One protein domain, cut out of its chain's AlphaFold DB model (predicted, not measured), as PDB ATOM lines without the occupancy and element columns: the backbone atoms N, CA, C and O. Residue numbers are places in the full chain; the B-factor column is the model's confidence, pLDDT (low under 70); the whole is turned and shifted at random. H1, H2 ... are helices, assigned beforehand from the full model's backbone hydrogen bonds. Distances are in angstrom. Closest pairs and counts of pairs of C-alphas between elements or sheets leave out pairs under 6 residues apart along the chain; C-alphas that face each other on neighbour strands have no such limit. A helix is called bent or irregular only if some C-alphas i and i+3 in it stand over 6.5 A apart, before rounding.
ATOM      1  N   ASN A2070       3.197 -35.628 -21.822       69.35
ATOM      2  CA  ASN A2070       4.398 -35.419 -21.003       69.35
ATOM      3  C   ASN A2070       4.079 -35.146 -19.523       69.35
ATOM      4  O   ASN A2070       4.881 -35.450 -18.644       69.35
ATOM      5  N   ASN A2071       2.906 -34.579 -19.240       70.20
ATOM      6  CA  ASN A2071       2.464 -34.244 -17.890       70.20
ATOM      7  C   ASN A2071       1.526 -35.299 -17.299       70.20
ATOM      8  O   ASN A2071       1.297 -35.264 -16.089       70.20
ATOM      9  N   LYS A2072       1.016 -36.252 -18.096       68.73
ATOM     10  CA  LYS A2072       0.117 -37.311 -17.607       68.73
ATOM     11  C   LYS A2072       0.723 -38.068 -16.427       68.73
ATOM     12  O   LYS A2072       0.031 -38.237 -15.435       68.73
ATOM     13  N   ALA A2073       2.011 -38.421 -16.462       67.69
ATOM     14  CA  ALA A2073       2.674 -39.092 -15.338       67.69
ATOM     15  C   ALA A2073       2.710 -38.230 -14.056       67.69
ATOM     16  O   ALA A2073       2.498 -38.749 -12.959       67.69
ATOM     17  N   ASN A2074       2.923 -36.914 -14.181       72.45
ATOM     18  CA  ASN A2074       2.931 -35.979 -13.046       72.45
ATOM     19  C   ASN A2074       1.526 -35.803 -12.459       72.45
ATOM     20  O   ASN A2074       1.341 -35.893 -11.249       72.45
ATOM     21  N   VAL A2075       0.527 -35.602 -13.323       70.05
ATOM     22  CA  VAL A2075      -0.878 -35.486 -12.915       70.05
ATOM     23  C   VAL A2075      -1.346 -36.791 -12.269       70.05
ATOM     24  O   VAL A2075      -1.926 -36.758 -11.189       70.05
ATOM     25  N   LEU A2076      -1.015 -37.944 -12.861       73.39
ATOM     26  CA  LEU A2076      -1.323 -39.260 -12.305       73.39
ATOM     27  C   LEU A2076      -0.653 -39.454 -10.937       73.39
ATOM     28  O   LEU A2076      -1.286 -39.977 -10.029       73.39
ATOM     29  N   SER A2077       0.585 -38.985 -10.751       72.17
ATOM     30  CA  SER A2077       1.279 -39.032  -9.457       72.17
ATOM     31  C   SER A2077       0.566 -38.205  -8.380       72.17
ATOM     32  O   SER A2077       0.359 -38.707  -7.274       72.17
ATOM     33  N   VAL A2078       0.104 -36.990  -8.698       73.29
ATOM     34  CA  VAL A2078      -0.677 -36.152  -7.764       73.29
ATOM     35  C   VAL A2078      -2.027 -36.796  -7.435       73.29
ATOM     36  O   VAL A2078      -2.415 -36.854  -6.265       73.29
ATOM     37  N   ILE A2079      -2.724 -37.332  -8.444       73.11
ATOM     38  CA  ILE A2079      -4.008 -38.026  -8.270       73.11
ATOM     39  C   ILE A2079      -3.831 -39.263  -7.386       73.11
ATOM     40  O   ILE A2079      -4.561 -39.421  -6.411       73.11
ATOM     41  N   ILE A2080      -2.850 -40.121  -7.684       75.52
ATOM     42  CA  ILE A2080      -2.570 -41.335  -6.907       75.52
ATOM     43  C   ILE A2080      -2.190 -40.973  -5.469       75.52
ATOM     44  O   ILE A2080      -2.725 -41.578  -4.544       75.52
ATOM     45  N   SER A2081      -1.335 -39.965  -5.267       78.82
ATOM     46  CA  SER A2081      -0.942 -39.508  -3.923       78.82
ATOM     47  C   SER A2081      -2.153 -39.060  -3.106       78.82
ATOM     48  O   SER A2081      -2.309 -39.452  -1.955       78.82
ATOM     49  N   SER A2082      -3.044 -38.287  -3.729       73.60
ATOM     50  CA  SER A2082      -4.256 -37.779  -3.080       73.60
ATOM     51  C   SER A2082      -5.247 -38.900  -2.767       73.60
ATOM     52  O   SER A2082      -5.857 -38.905  -1.705       73.60
ATOM     53  N   LEU A2083      -5.385 -39.879  -3.665       74.52
ATOM     54  CA  LEU A2083      -6.229 -41.051  -3.447       74.52
ATOM     55  C   LEU A2083      -5.698 -41.924  -2.303       74.52
ATOM     56  O   LEU A2083      -6.481 -42.330  -1.452       74.52
ATOM     57  N   ILE A2084      -4.387 -42.171  -2.218       74.22
ATOM     58  CA  ILE A2084      -3.813 -43.014  -1.153       74.22
ATOM     59  C   ILE A2084      -4.111 -42.459   0.247       74.22
ATOM     60  O   ILE A2084      -4.352 -43.251   1.151       74.22
ATOM     61  N   LEU A2085      -4.198 -41.135   0.429       74.79
ATOM     62  CA  LEU A2085      -4.537 -40.519   1.725       74.79
ATOM     63  C   LEU A2085      -5.914 -40.939   2.278       74.79
ATOM     64  O   LEU A2085      -6.155 -40.821   3.478       74.79
ATOM     65  N   PHE A2086      -6.815 -41.457   1.438       73.80
ATOM     66  CA  PHE A2086      -8.102 -42.012   1.871       73.80
ATOM     67  C   PHE A2086      -8.020 -43.483   2.320       73.80
ATOM     68  O   PHE A2086      -8.994 -44.018   2.860       73.80
ATOM     69  N   LEU A2087      -6.890 -44.169   2.110       71.87
ATOM     70  CA  LEU A2087      -6.694 -45.556   2.525       71.87
ATOM     71  C   LEU A2087      -6.320 -45.623   4.014       71.87
ATOM     72  O   LEU A2087      -5.245 -45.196   4.419       71.87
ATOM     73  N   GLN A2088      -7.194 -46.219   4.829       70.89
ATOM     74  CA  GLN A2088      -6.938 -46.503   6.247       70.89
ATOM     75  C   GLN A2088      -6.645 -47.999   6.491       70.89
ATOM     76  O   GLN A2088      -7.558 -48.749   6.845       70.89
ATOM     77  N   PRO A2089      -5.399 -48.473   6.312       62.64
ATOM     78  CA  PRO A2089      -5.032 -49.834   6.692       62.64
ATOM     79  C   PRO A2089      -5.157 -50.011   8.220       62.64
ATOM     80  O   PRO A2089      -4.685 -49.174   8.985       62.64
ATOM     81  N   ASN A2090      -5.777 -51.111   8.670       63.19
ATOM     82  CA  ASN A2090      -5.986 -51.505  10.085       63.19
ATOM     83  C   ASN A2090      -7.147 -50.863  10.880       63.19
ATOM     84  O   ASN A2090      -7.287 -51.183  12.064       63.19
ATOM     85  N   SER A2091      -8.014 -50.022  10.302       62.92
ATOM     86  CA  SER A2091      -9.189 -49.533  11.051       62.92
ATOM     87  C   SER A2091     -10.258 -50.634  11.187       62.92
ATOM     88  O   SER A2091     -10.600 -51.317  10.222       62.92
ATOM     89  N   LYS A2092     -10.795 -50.847  12.404       59.20
ATOM     90  CA  LYS A2092     -11.822 -51.886  12.666       59.20
ATOM     91  C   LYS A2092     -13.138 -51.651  11.904       59.20
ATOM     92  O   LYS A2092     -13.888 -52.601  11.712       59.20
ATOM     93  N   ASN A2093     -13.384 -50.421  11.446       53.90
ATOM     94  CA  ASN A2093     -14.537 -50.024  10.640       53.90
ATOM     95  C   ASN A2093     -14.044 -49.464   9.296       53.90
ATOM     96  O   ASN A2093     -13.982 -48.246   9.124       53.90
ATOM     97  N   GLN A2094     -13.661 -50.333   8.355       54.84
ATOM     98  CA  GLN A2094     -13.266 -49.902   7.007       54.84
ATOM     99  C   GLN A2094     -14.400 -49.083   6.362       54.84
ATOM    100  O   GLN A2094     -15.509 -49.580   6.165       54.84
ATOM    101  N   THR A2095     -14.132 -47.812   6.055       62.33
ATOM    102  CA  THR A2095     -15.085 -46.895   5.414       62.33
ATOM    103  C   THR A2095     -15.297 -47.280   3.940       62.33
ATOM    104  O   THR A2095     -14.383 -47.793   3.293       62.33
ATOM    105  N   GLN A2096     -16.477 -47.008   3.360       63.61
ATOM    106  CA  GLN A2096     -16.745 -47.221   1.919       63.61
ATOM    107  C   GLN A2096     -15.685 -46.563   1.011       63.61
ATOM    108  O   GLN A2096     -15.386 -47.087  -0.064       63.61
ATOM    109  N   PHE A2097     -15.074 -45.458   1.460       64.49
ATOM    110  CA  PHE A2097     -13.966 -44.802   0.762       64.49
ATOM    111  C   PHE A2097     -12.745 -45.696   0.597       64.49
ATOM    112  O   PHE A2097     -12.217 -45.753  -0.510       64.49
ATOM    113  N   HIS A2098     -12.327 -46.425   1.639       74.02
ATOM    114  CA  HIS A2098     -11.176 -47.326   1.550       74.02
ATOM    115  C   HIS A2098     -11.364 -48.334   0.410       74.02
ATOM    116  O   HIS A2098     -10.475 -48.497  -0.420       74.02
ATOM    117  N   HIS A2099     -12.548 -48.949   0.314       71.05
ATOM    118  CA  HIS A2099     -12.831 -49.923  -0.739       71.05
ATOM    119  C   HIS A2099     -12.899 -49.282  -2.136       71.05
ATOM    120  O   HIS A2099     -12.250 -49.772  -3.059       71.05
ATOM    121  N   ASN A2100     -13.630 -48.171  -2.302       70.76
ATOM    122  CA  ASN A2100     -13.773 -47.498  -3.601       70.76
ATOM    123  C   ASN A2100     -12.436 -46.971  -4.135       70.76
ATOM    124  O   ASN A2100     -12.106 -47.165  -5.302       70.76
ATOM    125  N   VAL A2101     -11.648 -46.326  -3.275       73.83
ATOM    126  CA  VAL A2101     -10.335 -45.779  -3.625       73.83
ATOM    127  C   VAL A2101      -9.351 -46.896  -3.960       73.83
ATOM    128  O   VAL A2101      -8.630 -46.788  -4.952       73.83
ATOM    129  N   LEU A2102      -9.356 -47.995  -3.195       76.92
ATOM    130  CA  LEU A2102      -8.523 -49.161  -3.485       76.92
ATOM    131  C   LEU A2102      -8.870 -49.764  -4.852       76.92
ATOM    132  O   LEU A2102      -7.968 -50.048  -5.634       76.92
ATOM    133  N   GLN A2103     -10.159 -49.903  -5.179       77.19
ATOM    134  CA  GLN A2103     -10.603 -50.376  -6.497       77.19
ATOM    135  C   GLN A2103     -10.170 -49.435  -7.629       77.19
ATOM    136  O   GLN A2103      -9.698 -49.901  -8.662       77.19
ATOM    137  N   ILE A2104     -10.270 -48.114  -7.437       74.15
ATOM    138  CA  ILE A2104      -9.811 -47.123  -8.425       74.15
ATOM    139  C   ILE A2104      -8.297 -47.233  -8.644       74.15
ATOM    140  O   ILE A2104      -7.850 -47.257  -9.788       74.15
ATOM    141  N   LEU A2105      -7.505 -47.344  -7.575       74.97
ATOM    142  CA  LEU A2105      -6.049 -47.495  -7.663       74.97
ATOM    143  C   LEU A2105      -5.647 -48.819  -8.330       74.97
ATOM    144  O   LEU A2105      -4.747 -48.826  -9.170       74.97
ATOM    145  N   LEU A2106      -6.343 -49.919  -8.024       78.05
ATOM    146  CA  LEU A2106      -6.157 -51.209  -8.699       78.05
ATOM    147  C   LEU A2106      -6.533 -51.133 -10.186       78.05
ATOM    148  O   LEU A2106      -5.840 -51.706 -11.025       78.05
ATOM    149  N   ASN A2107      -7.583 -50.387 -10.532       78.73
ATOM    150  CA  ASN A2107      -7.973 -50.169 -11.921       78.73
ATOM    151  C   ASN A2107      -6.980 -49.258 -12.662       78.73
ATOM    152  O   ASN A2107      -6.693 -49.475 -13.836       78.73
ATOM    153  N   PHE A2108      -6.389 -48.259 -12.002       73.77
ATOM    154  CA  PHE A2108      -5.291 -47.498 -12.599       73.77
ATOM    155  C   PHE A2108      -4.064 -48.371 -12.855       73.77
ATOM    156  O   PHE A2108      -3.435 -48.215 -13.899       73.77
ATOM    157  N   ALA A2109      -3.771 -49.327 -11.970       71.07
ATOM    158  CA  ALA A2109      -2.677 -50.271 -12.166       71.07
ATOM    159  C   ALA A2109      -2.848 -51.150 -13.415       71.07
ATOM    160  O   ALA A2109      -1.852 -51.507 -14.041       71.07
ATOM    161  N   SER A2110      -4.088 -51.484 -13.790       73.59
ATOM    162  CA  SER A2110      -4.379 -52.269 -14.995       73.59
ATOM    163  C   SER A2110      -4.546 -51.419 -16.260       73.59
ATOM    164  O   SER A2110      -4.200 -51.883 -17.344       73.59
ATOM    165  N   THR A2111      -5.069 -50.193 -16.147       72.02
ATOM    166  CA  THR A2111      -5.452 -49.363 -17.309       72.02
ATOM    167  C   THR A2111      -4.410 -48.329 -17.723       72.02
ATOM    168  O   THR A2111      -4.337 -47.990 -18.902       72.02
ATOM    169  N   GLN A2112      -3.609 -47.807 -16.789       74.09
ATOM    170  CA  GLN A2112      -2.668 -46.719 -17.056       74.09
ATOM    171  C   GLN A2112      -1.230 -47.261 -17.091       74.09
ATOM    172  O   GLN A2112      -0.678 -47.579 -16.037       74.09
ATOM    173  N   PRO A2113      -0.558 -47.331 -18.258       70.69
ATOM    174  CA  PRO A2113       0.806 -47.873 -18.352       70.69
ATOM    175  C   PRO A2113       1.823 -47.069 -17.523       70.69
ATOM    176  O   PRO A2113       2.808 -47.612 -17.027       70.69
ATOM    177  N   GLN A2114       1.544 -45.781 -17.310       75.98
ATOM    178  CA  GLN A2114       2.347 -44.856 -16.506       75.98
ATOM    179  C   GLN A2114       2.149 -45.041 -14.992       75.98
ATOM    180  O   GLN A2114       2.866 -44.426 -14.207       75.98
ATOM    181  N   PHE A2115       1.214 -45.894 -14.555       74.05
ATOM    182  CA  PHE A2115       0.955 -46.142 -13.134       74.05
ATOM    183  C   PHE A2115       2.212 -46.602 -12.398       74.05
ATOM    184  O   PHE A2115       2.505 -46.116 -11.312       74.05
ATOM    185  N   LYS A2116       3.005 -47.492 -13.009       73.51
ATOM    186  CA  LYS A2116       4.245 -47.997 -12.404       73.51
ATOM    187  C   LYS A2116       5.275 -46.883 -12.188       73.51
ATOM    188  O   LYS A2116       5.923 -46.846 -11.146       73.51
ATOM    189  N   GLU A2117       5.390 -45.964 -13.147       74.30
ATOM    190  CA  GLU A2117       6.258 -44.789 -13.038       74.30
ATOM    191  C   GLU A2117       5.746 -43.829 -11.955       74.30
ATOM    192  O   GLU A2117       6.505 -43.425 -11.075       74.30
ATOM    193  N   ALA A2118       4.443 -43.540 -11.941       68.04
ATOM    194  CA  ALA A2118       3.830 -42.682 -10.932       68.04
ATOM    195  C   ALA A2118       3.964 -43.257  -9.509       68.04
ATOM    196  O   ALA A2118       4.270 -42.510  -8.582       68.04
ATOM    197  N   VAL A2119       3.810 -44.577  -9.337       72.31
ATOM    198  CA  VAL A2119       3.985 -45.263  -8.045       72.31
ATOM    199  C   VAL A2119       5.443 -45.266  -7.591       72.31
ATOM    200  O   VAL A2119       5.701 -45.155  -6.396       72.31
ATOM    201  N   SER A2120       6.411 -45.343  -8.511       72.29
ATOM    202  CA  SER A2120       7.834 -45.243  -8.149       72.29
ATOM    203  C   SER A2120       8.235 -43.876  -7.586       72.29
ATOM    204  O   SER A2120       9.210 -43.796  -6.848       72.29
ATOM    205  N   ARG A2121       7.459 -42.825  -7.885       77.56
ATOM    206  CA  ARG A2121       7.671 -41.461  -7.378       77.56
ATOM    207  C   ARG A2121       6.953 -41.175  -6.054       77.56
ATOM    208  O   ARG A2121       7.107 -40.084  -5.515       77.56
ATOM    209  N   LEU A2122       6.154 -42.114  -5.540       76.59
ATOM    210  CA  LEU A2122       5.449 -41.928  -4.271       76.59
ATOM    211  C   LEU A2122       6.427 -41.976  -3.080       76.59
ATOM    212  O   LEU A2122       7.301 -42.845  -3.048       76.59
ATOM    213  N   PRO A2123       6.238 -41.115  -2.063       77.40
ATOM    214  CA  PRO A2123       6.891 -41.236  -0.764       77.40
ATOM    215  C   PRO A2123       6.708 -42.633  -0.153       77.40
ATOM    216  O   PRO A2123       5.645 -43.248  -0.294       77.40
ATOM    217  N   LEU A2124       7.735 -43.114   0.556       76.16
ATOM    218  CA  LEU A2124       7.772 -44.466   1.126       76.16
ATOM    219  C   LEU A2124       6.553 -44.758   2.022       76.16
ATOM    220  O   LEU A2124       6.003 -45.855   1.957       76.16
ATOM    221  N   ASP A2125       6.086 -43.762   2.779       74.71
ATOM    222  CA  ASP A2125       4.949 -43.875   3.703       74.71
ATOM    223  C   ASP A2125       3.632 -44.203   2.977       74.71
ATOM    224  O   ASP A2125       2.894 -45.108   3.370       74.71
ATOM    225  N   LEU A2126       3.366 -43.525   1.852       77.77
ATOM    226  CA  LEU A2126       2.180 -43.765   1.022       77.77
ATOM    227  C   LEU A2126       2.264 -45.122   0.317       77.77
ATOM    228  O   LEU A2126       1.269 -45.842   0.203       77.77
ATOM    229  N   LYS A2127       3.466 -45.507  -0.125       74.43
ATOM    230  CA  LYS A2127       3.699 -46.820  -0.732       74.43
ATOM    231  C   LYS A2127       3.425 -47.951   0.266       74.43
ATOM    232  O   LYS A2127       2.777 -48.931  -0.097       74.43
ATOM    233  N   GLN A2128       3.832 -47.786   1.528       77.76
ATOM    234  CA  GLN A2128       3.525 -48.735   2.602       77.76
ATOM    235  C   GLN A2128       2.028 -48.800   2.918       77.76
ATOM    236  O   GLN A2128       1.498 -49.899   3.072       77.76
ATOM    237  N   GLN A2129       1.323 -47.663   2.972       76.75
ATOM    238  CA  GLN A2129      -0.136 -47.654   3.159       76.75
ATOM    239  C   GLN A2129      -0.868 -48.405   2.042       76.75
ATOM    240  O   GLN A2129      -1.783 -49.188   2.321       76.75
ATOM    241  N   LEU A2130      -0.452 -48.209   0.787       73.93
ATOM    242  CA  LEU A2130      -0.995 -48.929  -0.363       73.93
ATOM    243  C   LEU A2130      -0.714 -50.436  -0.261       73.93
ATOM    244  O   LEU A2130      -1.633 -51.240  -0.407       73.93
ATOM    245  N   GLU A2131       0.527 -50.829   0.039       75.85
ATOM    246  CA  GLU A2131       0.909 -52.239   0.199       75.85
ATOM    247  C   GLU A2131       0.172 -52.920   1.360       75.85
ATOM    248  O   GLU A2131      -0.306 -54.043   1.197       75.85
ATOM    249  N   GLN A2132       0.021 -52.257   2.513       78.78
ATOM    250  CA  GLN A2132      -0.750 -52.776   3.649       78.78
ATOM    251  C   GLN A2132      -2.232 -52.933   3.308       78.78
ATOM    252  O   GLN A2132      -2.835 -53.943   3.666       78.78
ATOM    253  N   SER A2133      -2.809 -51.973   2.582       75.84
ATOM    254  CA  SER A2133      -4.210 -52.026   2.149       75.84
ATOM    255  C   SER A2133      -4.448 -53.159   1.146       75.84
ATOM    256  O   SER A2133      -5.417 -53.907   1.273       75.84
ATOM    257  N   ILE A2134      -3.531 -53.355   0.188       73.43
ATOM    258  CA  ILE A2134      -3.572 -54.482  -0.755       73.43
ATOM    259  C   ILE A2134      -3.411 -55.812  -0.006       73.43
ATOM    260  O   ILE A2134      -4.192 -56.733  -0.243       73.43
ATOM    261  N   ARG A2135      -2.454 -55.915   0.931       74.43
ATOM    262  CA  ARG A2135      -2.263 -57.113   1.769       74.43
ATOM    263  C   ARG A2135      -3.507 -57.435   2.593       74.43
ATOM    264  O   ARG A2135      -3.945 -58.578   2.565       74.43
ATOM    265  N   GLN A2136      -4.116 -56.450   3.255       72.10
ATOM    266  CA  GLN A2136      -5.365 -56.642   3.998       72.10
ATOM    267  C   GLN A2136      -6.517 -57.087   3.102       72.10
ATOM    268  O   GLN A2136      -7.276 -57.976   3.485       72.10
ATOM    269  N   ASN A2137      -6.642 -56.510   1.904       70.16
ATOM    270  CA  ASN A2137      -7.675 -56.913   0.954       70.16
ATOM    271  C   ASN A2137      -7.475 -58.379   0.518       70.16
ATOM    272  O   ASN A2137      -8.427 -59.159   0.543       70.16
ATOM    273  N   ILE A2138      -6.230 -58.790   0.240       69.06
ATOM    274  CA  ILE A2138      -5.875 -60.183  -0.086       69.06
ATOM    275  C   ILE A2138      -6.115 -61.127   1.109       69.06
ATOM    276  O   ILE A2138      -6.701 -62.192   0.930       69.06
ATOM    277  N   GLU A2139      -5.732 -60.754   2.335       64.34
ATOM    278  CA  GLU A2139      -5.961 -61.563   3.547       64.34
ATOM    279  C   GLU A2139      -7.451 -61.721   3.878       64.34
ATOM    280  O   GLU A2139      -7.898 -62.802   4.278       64.34
ATOM    281  N   SER A2140      -8.240 -60.660   3.688       61.02
ATOM    282  CA  SER A2140      -9.693 -60.696   3.879       61.02
ATOM    283  C   SER A2140     -10.391 -61.593   2.848       61.02
ATOM    284  O   SER A2140     -11.373 -62.257   3.188       61.02
ATOM    285  N   ALA A2141      -9.845 -61.685   1.627       51.18
ATOM    286  CA  ALA A2141     -10.287 -62.627   0.604       51.18
ATOM    287  C   ALA A2141      -9.867 -64.075   0.934       51.18
ATOM    288  O   ALA A2141     -10.678 -64.990   0.808       51.18
ATOM    289  N   ALA A2142      -8.648 -64.291   1.447       53.96
ATOM    290  CA  ALA A2142      -8.120 -65.622   1.768       53.96
ATOM    291  C   ALA A2142      -8.824 -66.316   2.955       53.96
ATOM    292  O   ALA A2142      -8.954 -67.538   2.959       53.96
ATOM    293  N   LYS A2143      -9.343 -65.573   3.949       55.03
ATOM    294  CA  LYS A2143     -10.102 -66.158   5.081       55.03
ATOM    295  C   LYS A2143     -11.449 -66.791   4.692       55.03
ATOM    296  O   LYS A2143     -12.077 -67.408   5.549       55.03
TER     297      LYS A2143
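Overview. This is residues 2070 to 2143 of the 2167 residues of an uncharacterized protein of Dictyostelium discoideum (UniProt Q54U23). H1 and H2 make a loose helical hairpin, running opposite ways and meeting over only part of their lengths, and the longest helix, H4, crosses this pair, passing by the last residues of H1 and then close to H2. The short helix H3 packs crosswise on H1, and residues 2138 to 2143, at the far end of H4, stick out. The printed part has 74 residues with four named helices, in the order H1, H2, H3, H4, and no named strand; the class is all helix. The whole is compact, with a radius of gyration of the C-alphas of 12.4 A, and spans 42 by 21 by 20 A.

Arrangement. H4, residues 2124 to 2142, touches H1, residues 2070 to 2084, through residues 2126 to 2130 of H4 and 2081 to 2084 of H1 alone. The closest C-alphas, those of Ile 2084 and Leu 2126, are 6.4 A apart, and the two run the same way at a steep tilt of 62 degrees. H4 is close to but not clearly touching H2, residues 2096 to 2111: the closest C-alphas, of Leu 2102 and Ser 2133, are 7.7 A apart, and the lines are about perpendicular at 79 degrees. H1 and H2 form a helical hairpin, opposite ways at a shallow tilt of 27 degrees. They touch with residues 2080 to 2084 and 2101 to 2105 alone, and their closest C-alphas, of Leu 2083 and Val 2101, are 6.3 A apart. H3, residues 2115 to 2120, touches H1 about perpendicular at 73 degrees; the closest C-alphas, of Ser 2077 and Ala 2118, are 4.7 A apart. H2 and H3 only just touch, and only at the corner, with 3 pairs of C-alphas within 8 A; the closest are those of Ala 2109 and Phe 2115, 5.6 A apart. Each O i to N i+4 pair is within hydrogen-bond range in H2, H3 and H4, and 10 of 11 in H1.

Along the chain. H4 is 26.5 A from first to last C-alpha, from Leu 2124 at (7.772, -44.466, 1.126) to Ala 2142 at (-8.120, -65.622, 1.768). H1 begins at Asn 2070, C-alpha (4.398, -35.419, -21.003), and is 22.8 A long; it is irregular, but only just, with C-alphas 2070 and 2073 7.0 A apart. H2 is 22.4 A long and H3 8.5 A.

Size, cuts and confidence. The two C-alphas farthest apart, those of Asn 2070 and Lys 2143, are 42.8 A apart. The printed part has no cut. The link from H1 to H2, 11 residues, is long; those from H2 to H3 and from H3 to H4 are tight. The mean pLDDT of the printed part is 71.1, and 19 residues are under 70, among them 2089 to 2097 and 2138 to 2143.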